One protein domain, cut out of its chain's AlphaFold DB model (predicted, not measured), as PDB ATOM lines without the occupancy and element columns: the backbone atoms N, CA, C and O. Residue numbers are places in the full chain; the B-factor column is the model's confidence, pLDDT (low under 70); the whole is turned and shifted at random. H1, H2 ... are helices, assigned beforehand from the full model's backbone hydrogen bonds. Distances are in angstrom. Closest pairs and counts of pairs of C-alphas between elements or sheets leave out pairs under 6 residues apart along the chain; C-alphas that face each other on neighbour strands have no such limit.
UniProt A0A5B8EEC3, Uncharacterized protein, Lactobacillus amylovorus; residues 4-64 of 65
ATOM      1  N   LEU A   4     -10.927  48.618  19.905       91.00
ATOM      2  CA  LEU A   4      -9.687  48.155  20.536       91.00
ATOM      3  C   LEU A   4      -9.659  46.628  20.665       91.00
ATOM      4  O   LEU A   4      -8.674  46.005  20.283       91.00
ATOM      5  N   GLU A   5     -10.742  46.028  21.151       91.62
ATOM      6  CA  GLU A   5     -10.882  44.580  21.309       91.62
ATOM      7  C   GLU A   5     -10.830  43.862  19.954       91.62
ATOM      8  O   GLU A   5     -10.163  42.837  19.832       91.62
ATOM      9  N   LYS A   6     -11.472  44.419  18.916       91.75
ATOM     10  CA  LYS A   6     -11.407  43.895  17.541       91.75
ATOM     11  C   LYS A   6      -9.988  43.957  16.986       91.75
ATOM     12  O   LYS A   6      -9.488  42.978  16.437       91.75
ATOM     13  N   ALA A   7      -9.313  45.092  17.160       91.12
ATOM     14  CA  ALA A   7      -7.933  45.265  16.719       91.12
ATOM     15  C   ALA A   7      -6.978  44.304  17.445       91.12
ATOM     16  O   ALA A   7      -6.110  43.699  16.815       91.12
ATOM     17  N   GLN A   8      -7.154  44.126  18.757       91.81
ATOM     18  CA  GLN A   8      -6.384  43.166  19.544       91.81
ATOM     19  C   GLN A   8      -6.647  41.729  19.091       91.81
ATOM     20  O   GLN A   8      -5.691  40.980  18.904       91.81
ATOM     21  N   ALA A   9      -7.910  41.352  18.864       92.12
ATOM     22  CA  ALA A   9      -8.277  40.027  18.371       92.12
ATOM     23  C   ALA A   9      -7.636  39.731  17.008       92.12
ATOM     24  O   ALA A   9      -7.029  38.675  16.828       92.12
ATOM     25  N   LEU A  10      -7.679  40.697  16.086       91.44
ATOM     26  CA  LEU A  10      -7.083  40.584  14.757       91.44
ATOM     27  C   LEU A  10      -5.562  40.380  14.793       91.44
ATOM     28  O   LEU A  10      -5.026  39.573  14.040       91.44
ATOM     29  N   ILE A  11      -4.856  41.114  15.657       90.19
ATOM     30  CA  ILE A  11      -3.398  40.989  15.805       90.19
ATOM     31  C   ILE A  11      -3.019  39.711  16.573       90.19
ATOM     32  O   ILE A  11      -1.980  39.099  16.300       90.19
ATOM     33  N   ALA A  12      -3.838  39.304  17.544       90.75
ATOM     34  CA  ALA A  12      -3.627  38.090  18.324       90.75
ATOM     35  C   ALA A  12      -3.820  36.820  17.482       90.75
ATOM     36  O   ALA A  12      -3.117  35.825  17.711       90.75
ATOM     37  N   ASP A  13      -4.715  36.864  16.492       89.06
ATOM     38  CA  ASP A  13      -5.029  35.749  15.606       89.06
ATOM     39  C   ASP A  13      -3.781  35.212  14.874       89.06
ATOM     40  O   ASP A  13      -2.974  35.933  14.282       89.06
ATOM     41  N   LYS A  14      -3.562  33.898  14.977       80.44
ATOM     42  CA  LYS A  14      -2.434  33.183  14.353       80.44
ATOM     43  C   LYS A  14      -2.690  32.846  12.892       80.44
ATOM     44  O   LYS A  14      -1.722  32.619  12.175       80.44
ATOM     45  N   ASN A  15      -3.949  32.861  12.465       85.69
ATOM     46  CA  ASN A  15      -4.321  32.657  11.070       85.69
ATOM     47  C   ASN A  15      -4.116  33.936  10.250       85.69
ATOM     48  O   ASN A  15      -3.863  33.880   9.049       85.69
ATOM     49  N   THR A  16      -4.145  35.097  10.907       84.38
ATOM     50  CA  THR A  16      -3.822  36.379  10.291       84.38
ATOM     51  C   THR A  16      -2.304  36.571  10.166       84.38
ATOM     52  O   THR A  16      -1.569  36.713  11.149       84.38
ATOM     53  N   SER A  17      -1.821  36.617   8.920       89.06
ATOM     54  CA  SER A  17      -0.453  37.027   8.591       89.06
ATOM     55  C   SER A  17      -0.258  38.505   8.931       89.06
ATOM     56  O   SER A  17      -0.924  39.373   8.373       89.06
ATOM     57  N   LEU A  18       0.685  38.814   9.827       88.88
ATOM     58  CA  LEU A  18       1.012  40.205  10.172       88.88
ATOM     59  C   LEU A  18       1.627  40.977   8.996       88.88
ATOM     60  O   LEU A  18       1.612  42.204   9.017       88.88
ATOM     61  N   LYS A  19       2.220  40.283   8.014       88.19
ATOM     62  CA  LYS A  19       2.741  40.928   6.799       88.19
ATOM     63  C   LYS A  19       1.586  41.422   5.942       88.19
ATOM     64  O   LYS A  19       1.507  42.612   5.685       88.19
ATOM     65  N   ASP A  20       0.647  40.535   5.643       88.06
ATOM     66  CA  ASP A  20      -0.547  40.851   4.860       88.06
ATOM     67  C   ASP A  20      -1.386  41.916   5.580       88.06
ATOM     68  O   ASP A  20      -1.919  42.827   4.956       88.06
ATOM     69  N   LEU A  21      -1.437  41.853   6.917       88.44
ATOM     70  CA  LEU A  21      -2.094  42.867   7.737       88.44
ATOM     71  C   LEU A  21      -1.396  44.232   7.660       88.44
ATOM     72  O   LEU A  21      -2.083  45.246   7.680       88.44
ATOM     73  N   ALA A  22      -0.064  44.282   7.578       88.75
ATOM     74  CA  ALA A  22       0.680  45.528   7.375       88.75
ATOM     75  C   ALA A  22       0.492  46.086   5.956       88.75
ATOM     76  O   ALA A  22       0.423  47.298   5.775       88.75
ATOM     77  N   ASP A  23       0.386  45.211   4.955       87.44
ATOM     78  CA  ASP A  23       0.117  45.616   3.574       87.44
ATOM     79  C   ASP A  23      -1.320  46.150   3.415       87.44
ATOM     80  O   ASP A  23      -1.546  47.130   2.701       87.44
ATOM     81  N   GLU A  24      -2.295  45.556   4.114       85.88
ATOM     82  CA  GLU A  24      -3.685  46.029   4.134       85.88
ATOM     83  C   GLU A  24      -3.856  47.279   5.022       85.88
ATOM     84  O   GLU A  24      -4.577  48.210   4.655       85.88
ATOM     85  N   CYS A  25      -3.150  47.351   6.157       82.75
ATOM     86  CA  CYS A  25      -3.152  48.494   7.070       82.75
ATOM     87  C   CYS A  25      -1.991  49.447   6.763       82.75
ATOM     88  O   CYS A  25      -0.917  49.376   7.361       82.75
ATOM     89  N   LYS A  26      -2.241  50.437   5.899       77.56
ATOM     90  CA  LYS A  26      -1.252  51.457   5.483       77.56
ATOM     91  C   LYS A  26      -0.660  52.291   6.630       77.56
ATOM     92  O   LYS A  26       0.305  53.022   6.422       77.56
ATOM     93  N   PHE A  27      -1.239  52.204   7.826       77.69
ATOM     94  CA  PHE A  27      -0.837  52.947   9.020       77.69
ATOM     95  C   PHE A  27      -0.026  52.103  10.017       77.69
ATOM     96  O   PHE A  27       0.415  52.634  11.037       77.69
ATOM     97  N   SER A  28       0.196  50.810   9.742       79.56
ATOM     98  CA  SER A  28       0.943  49.910  10.626       79.56
ATOM     99  C   SER A  28       2.027  49.152   9.871       79.56
ATOM    100  O   SER A  28       1.754  48.431   8.922       79.56
ATOM    101  N   SER A  29       3.273  49.242  10.337       86.44
ATOM    102  CA  SER A  29       4.345  48.390   9.811       86.44
ATOM    103  C   SER A  29       4.290  46.984  10.418       86.44
ATOM    104  O   SER A  29       3.855  46.810  11.558       86.44
ATOM    105  N   TYR A  30       4.836  45.985   9.718       88.56
ATOM    106  CA  TYR A  30       4.991  44.624  10.252       88.56
ATOM    107  C   TYR A  30       5.690  44.602  11.626       88.56
ATOM    108  O   TYR A  30       5.268  43.884  12.531       88.56
ATOM    109  N   ASN A  31       6.738  45.415  11.808       88.56
ATOM    110  CA  ASN A  31       7.471  45.494  13.076       88.56
ATOM    111  C   ASN A  31       6.593  46.042  14.206       88.56
ATOM    112  O   ASN A  31       6.634  45.526  15.321       88.56
ATOM    113  N   THR A  32       5.777  47.052  13.899       88.00
ATOM    114  CA  THR A  32       4.800  47.628  14.826       88.00
ATOM    115  C   THR A  32       3.788  46.570  15.254       88.00
ATOM    116  O   THR A  32       3.683  46.284  16.441       88.00
ATOM    117  N   LEU A  33       3.152  45.895  14.293       88.81
ATOM    118  CA  LEU A  33       2.171  44.841  14.564       88.81
ATOM    119  C   LEU A  33       2.770  43.670  15.348       88.81
ATOM    120  O   LEU A  33       2.123  43.103  16.225       88.81
ATOM    121  N   ARG A  34       4.029  43.309  15.075       89.88
ATOM    122  CA  ARG A  34       4.746  42.276  15.830       89.88
ATOM    123  C   ARG A  34       4.975  42.690  17.283       89.88
ATOM    124  O   ARG A  34       4.819  41.857  18.171       89.88
ATOM    125  N   HIS A  35       5.337  43.948  17.537       88.69
ATOM    126  CA  HIS A  35       5.447  44.482  18.897       88.69
ATOM    127  C   HIS A  35       4.093  44.534  19.606       88.69
ATOM    128  O   HIS A  35       4.007  44.126  20.764       88.69
ATOM    129  N   ASP A  36       3.048  44.975  18.908       87.56
ATOM    130  CA  ASP A  36       1.681  45.015  19.431       87.56
ATOM    131  C   ASP A  36       1.181  43.614  19.786       87.56
ATOM    132  O   ASP A  36       0.599  43.416  20.844       87.56
ATOM    133  N   ARG A  37       1.493  42.604  18.968       88.62
ATOM    134  CA  ARG A  37       1.142  41.205  19.245       88.62
ATOM    135  C   ARG A  37       1.782  40.661  20.518       88.62
ATOM    136  O   ARG A  37       1.188  39.830  21.196       88.62
ATOM    137  N   ILE A  38       3.002  41.102  20.825       88.88
ATOM    138  CA  ILE A  38       3.703  40.729  22.060       88.88
ATOM    139  C   ILE A  38       3.115  41.493  23.257       88.88
ATOM    140  O   ILE A  38       3.065  40.953  24.356       88.88
ATOM    141  N   ASN A  39       2.656  42.731  23.048       87.56
ATOM    142  CA  ASN A  39       2.153  43.624  24.093       87.56
ATOM    143  C   ASN A  39       0.792  44.231  23.718       87.56
ATOM    144  O   ASN A  39       0.679  45.445  23.540       87.56
ATOM    145  N   LEU A  40      -0.246  43.392  23.637       85.88
ATOM    146  CA  LEU A  40      -1.586  43.812  23.197       85.88
ATOM    147  C   LEU A  40      -2.174  44.927  24.072       85.88
ATOM    148  O   LEU A  40      -2.879  45.798  23.571       85.88
ATOM    149  N   ASP A  41      -1.841  44.946  25.362       84.25
ATOM    150  CA  ASP A  41      -2.283  45.973  26.314       84.25
ATOM    151  C   ASP A  41      -1.800  47.387  25.930       84.25
ATOM    152  O   ASP A  41      -2.533  48.373  26.039       84.25
ATOM    153  N   LYS A  42      -0.599  47.486  25.342       81.94
ATOM    154  CA  LYS A  42      -0.036  48.760  24.873       81.94
ATOM    155  C   LYS A  42      -0.722  49.291  23.616       81.94
ATOM    156  O   LYS A  42      -0.558  50.472  23.304       81.94
ATOM    157  N   MET A  43      -1.543  48.491  22.928       82.38
ATOM    158  CA  MET A  43      -2.336  48.989  21.799       82.38
ATOM    159  C   MET A  43      -3.313  50.089  22.212       82.38
ATOM    160  O   MET A  43      -3.594  50.957  21.395       82.38
ATOM    161  N   SER A  44      -3.775  50.104  23.466       78.88
ATOM    162  CA  SER A  44      -4.625  51.178  24.002       78.88
ATOM    163  C   SER A  44      -3.961  52.560  23.923       78.88
ATOM    164  O   SER A  44      -4.642  53.566  23.756       78.88
ATOM    165  N   THR A  45      -2.624  52.605  23.981       79.06
ATOM    166  CA  THR A  45      -1.822  53.836  23.872       79.06
ATOM    167  C   THR A  45      -1.481  54.217  22.431       79.06
ATOM    168  O   THR A  45      -0.830  55.231  22.188       79.06
ATOM    169  N   SER A  46      -1.895  53.403  21.460       80.56
ATOM    170  CA  SER A  46      -1.637  53.658  20.045       80.56
ATOM    171  C   SER A  46      -2.635  54.643  19.450       80.56
ATOM    172  O   SER A  46      -3.719  54.863  19.986       80.56
ATOM    173  N   SER A  47      -2.286  55.227  18.302       84.62
ATOM    174  CA  SER A  47      -3.145  56.190  17.612       84.62
ATOM    175  C   SER A  47      -4.529  55.606  17.321       84.62
ATOM    176  O   SER A  47      -4.641  54.539  16.717       84.62
ATOM    177  N   TRP A  48      -5.583  56.349  17.672       85.19
ATOM    178  CA  TRP A  48      -6.981  55.941  17.466       85.19
ATOM    179  C   TRP A  48      -7.281  55.533  16.014       85.19
ATOM    180  O   TRP A  48      -7.941  54.527  15.778       85.19
ATOM    181  N   VAL A  49      -6.698  56.245  15.041       86.25
ATOM    182  CA  VAL A  49      -6.795  55.928  13.603       86.25
ATOM    183  C   VAL A  49      -6.344  54.494  13.305       86.25
ATOM    184  O   VAL A  49      -7.014  53.777  12.570       86.25
ATOM    185  N   ARG A  50      -5.244  54.050  13.923       87.69
ATOM    186  CA  ARG A  50      -4.688  52.705  13.735       87.69
ATOM    187  C   ARG A  50      -5.628  51.634  14.281       87.69
ATOM    188  O   ARG A  50      -5.875  50.634  13.620       87.69
ATOM    189  N   ILE A  51      -6.142  51.852  15.491       89.94
ATOM    190  CA  ILE A  51      -7.078  50.934  16.151       89.94
ATOM    191  C   ILE A  51      -8.346  50.792  15.307       89.94
ATOM    192  O   ILE A  51      -8.785  49.680  15.031       89.94
ATOM    193  N   HIS A  52      -8.888  51.916  14.842       91.00
ATOM    194  CA  HIS A  52     -10.096  51.942  14.032       91.00
ATOM    195  C   HIS A  52      -9.915  51.251  12.668       91.00
ATOM    196  O   HIS A  52     -10.804  50.533  12.214       91.00
ATOM    197  N   GLU A  53      -8.763  51.411  12.011       90.12
ATOM    198  CA  GLU A  53      -8.477  50.676  10.772       90.12
ATOM    199  C   GLU A  53      -8.360  49.168  10.982       90.12
ATOM    200  O   GLU A  53      -8.943  48.395  10.225       90.12
ATOM    201  N   LEU A  54      -7.642  48.741  12.023       90.56
ATOM    202  CA  LEU A  54      -7.529  47.324  12.359       90.56
ATOM    203  C   LEU A  54      -8.908  46.732  12.677       90.56
ATOM    204  O   LEU A  54      -9.244  45.664  12.177       90.56
ATOM    205  N   ALA A  55      -9.747  47.450  13.422       92.19
ATOM    206  CA  ALA A  55     -11.123  47.039  13.685       92.19
ATOM    207  C   ALA A  55     -11.952  46.882  12.397       92.19
ATOM    208  O   ALA A  55     -12.682  45.904  12.253       92.19
ATOM    209  N   LYS A  56     -11.798  47.789  11.424       91.69
ATOM    210  CA  LYS A  56     -12.454  47.669  10.111       91.69
ATOM    211  C   LYS A  56     -12.003  46.436   9.332       91.69
ATOM    212  O   LYS A  56     -12.832  45.794   8.690       91.69
ATOM    213  N   ILE A  57     -10.711  46.106   9.367       90.50
ATOM    214  CA  ILE A  57     -10.182  44.901   8.708       90.50
ATOM    215  C   ILE A  57     -10.754  43.644   9.375       90.50
ATOM    216  O   ILE A  57     -11.149  42.714   8.674       90.50
ATOM    217  N   TYR A  58     -10.849  43.636  10.708       91.31
ATOM    218  CA  TYR A  58     -11.499  42.561  11.458       91.31
ATOM    219  C   TYR A  58     -12.952  42.370  11.010       91.31
ATOM    220  O   TYR A  58     -13.325  41.278  10.590       91.31
ATOM    221  N   ASP A  59     -13.745  43.446  10.996       90.56
ATOM    222  CA  ASP A  59     -15.153  43.385  10.586       90.56
ATOM    223  C   ASP A  59     -15.311  42.886   9.141       90.56
ATOM    224  O   ASP A  59     -16.189  42.081   8.845       90.56
ATOM    225  N   LYS A  60     -14.433  43.316   8.230       87.94
ATOM    226  CA  LYS A  60     -14.440  42.860   6.834       87.94
ATOM    227  C   LYS A  60     -14.167  41.357   6.711       87.94
ATOM    228  O   LYS A  60     -14.788  40.703   5.873       87.94
ATOM    229  N   LYS A  61     -13.253  40.818   7.526       81.81
ATOM    230  CA  LYS A  61     -12.913  39.386   7.545       81.81
ATOM    231  C   LYS A  61     -14.031  38.531   8.145       81.81
ATOM    232  O   LYS A  61     -14.350  37.498   7.575       81.81
ATOM    233  N   GLU A  62     -14.668  38.987   9.221       76.25
ATOM    234  CA  GLU A  62     -15.795  38.274   9.848       76.25
ATOM    235  C   GLU A  62     -17.029  38.204   8.936       76.25
ATOM    236  O   GLU A  62     -17.756  37.222   8.955       76.25
ATOM    237  N   VAL A  63     -17.266  39.223   8.104       65.75
ATOM    238  CA  VAL A  63     -18.403  39.242   7.159       65.75
ATOM    239  C   VAL A  63     -18.180  38.325   5.946       65.75
ATOM    240  O   VAL A  63     -19.120  38.035   5.209       65.75
ATOM    241  N   THR A  64     -16.946  37.865   5.707       59.22
ATOM    242  CA  THR A  64     -16.602  36.988   4.573       59.22
ATOM    243  C   THR A  64     -16.488  35.502   4.948       59.22
ATOM    244  O   THR A  64     -15.995  34.716   4.137       59.22
TER     245      THR A  64
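What this domain is: This is residues 4 to 64 of the 65 residues of an uncharacterized protein of Lactobacillus amylovorus (UniProt A0A5B8EEC3). Five helices form a compact cluster in which they mostly cross one another: the longest, H5, crosses H1 along one side, and H3 and H4 also pack on H1. H2 packs on H3, is close to H1 but not clearly touching it, and is near H5. The printed part has 61 residues with five named helices, H1 to H5 in chain order, and no named strand; the class is all helix. It is compact, with a radius of gyration of the C-alphas of 10.1 A, and spans 29 by 19 by 19 A.

How they stand to each other: H5, residues 48 to 62, touches H1, residues 4 to 12, at a steep tilt of 65 degrees, the same way; their closest C-alphas, Ala 7 and Ala 55, are 4.7 A apart. H1 is the hub. It touches H3, residues 30 to 38, about perpendicular at 78 degrees, with C-alphas Ile 11 and Arg 37 closest at 5.7 A. It touches H4, residues 40 to 45, at a steep tilt of 41 degrees, opposite ways, with C-alphas Gln 8 and Leu 40 closest at 6.1 A. H2, residues 18 to 24, touches H3, with C-alphas Ala 22 and Tyr 30 closest at 5.3 A. H2 and H5 are near each other; H3 and H5 are apart. In H1, H2, H3 and H5 every O i to N i+4 pair is within hydrogen-bond range; in H4 0 of 2 are, but 3 of 3 O i to N i+3 pairs are.

Where its parts are: H5 is 21.2 A long, H3 12.5 A, H1 12.0 A, H4 10.0 A and H2 9.6 A. C-alpha 4 of H1 is at (-9.687, 48.155, 20.536), and C-alpha 62 of H5 at (-15.795, 38.274, 9.848).

The domain as a whole: The C-alphas farthest apart, Thr 45 and Thr 64, are 29.6 A apart. The printed part has no cut, and the four links are tight. Residues 63 to 64 have pLDDT under 70.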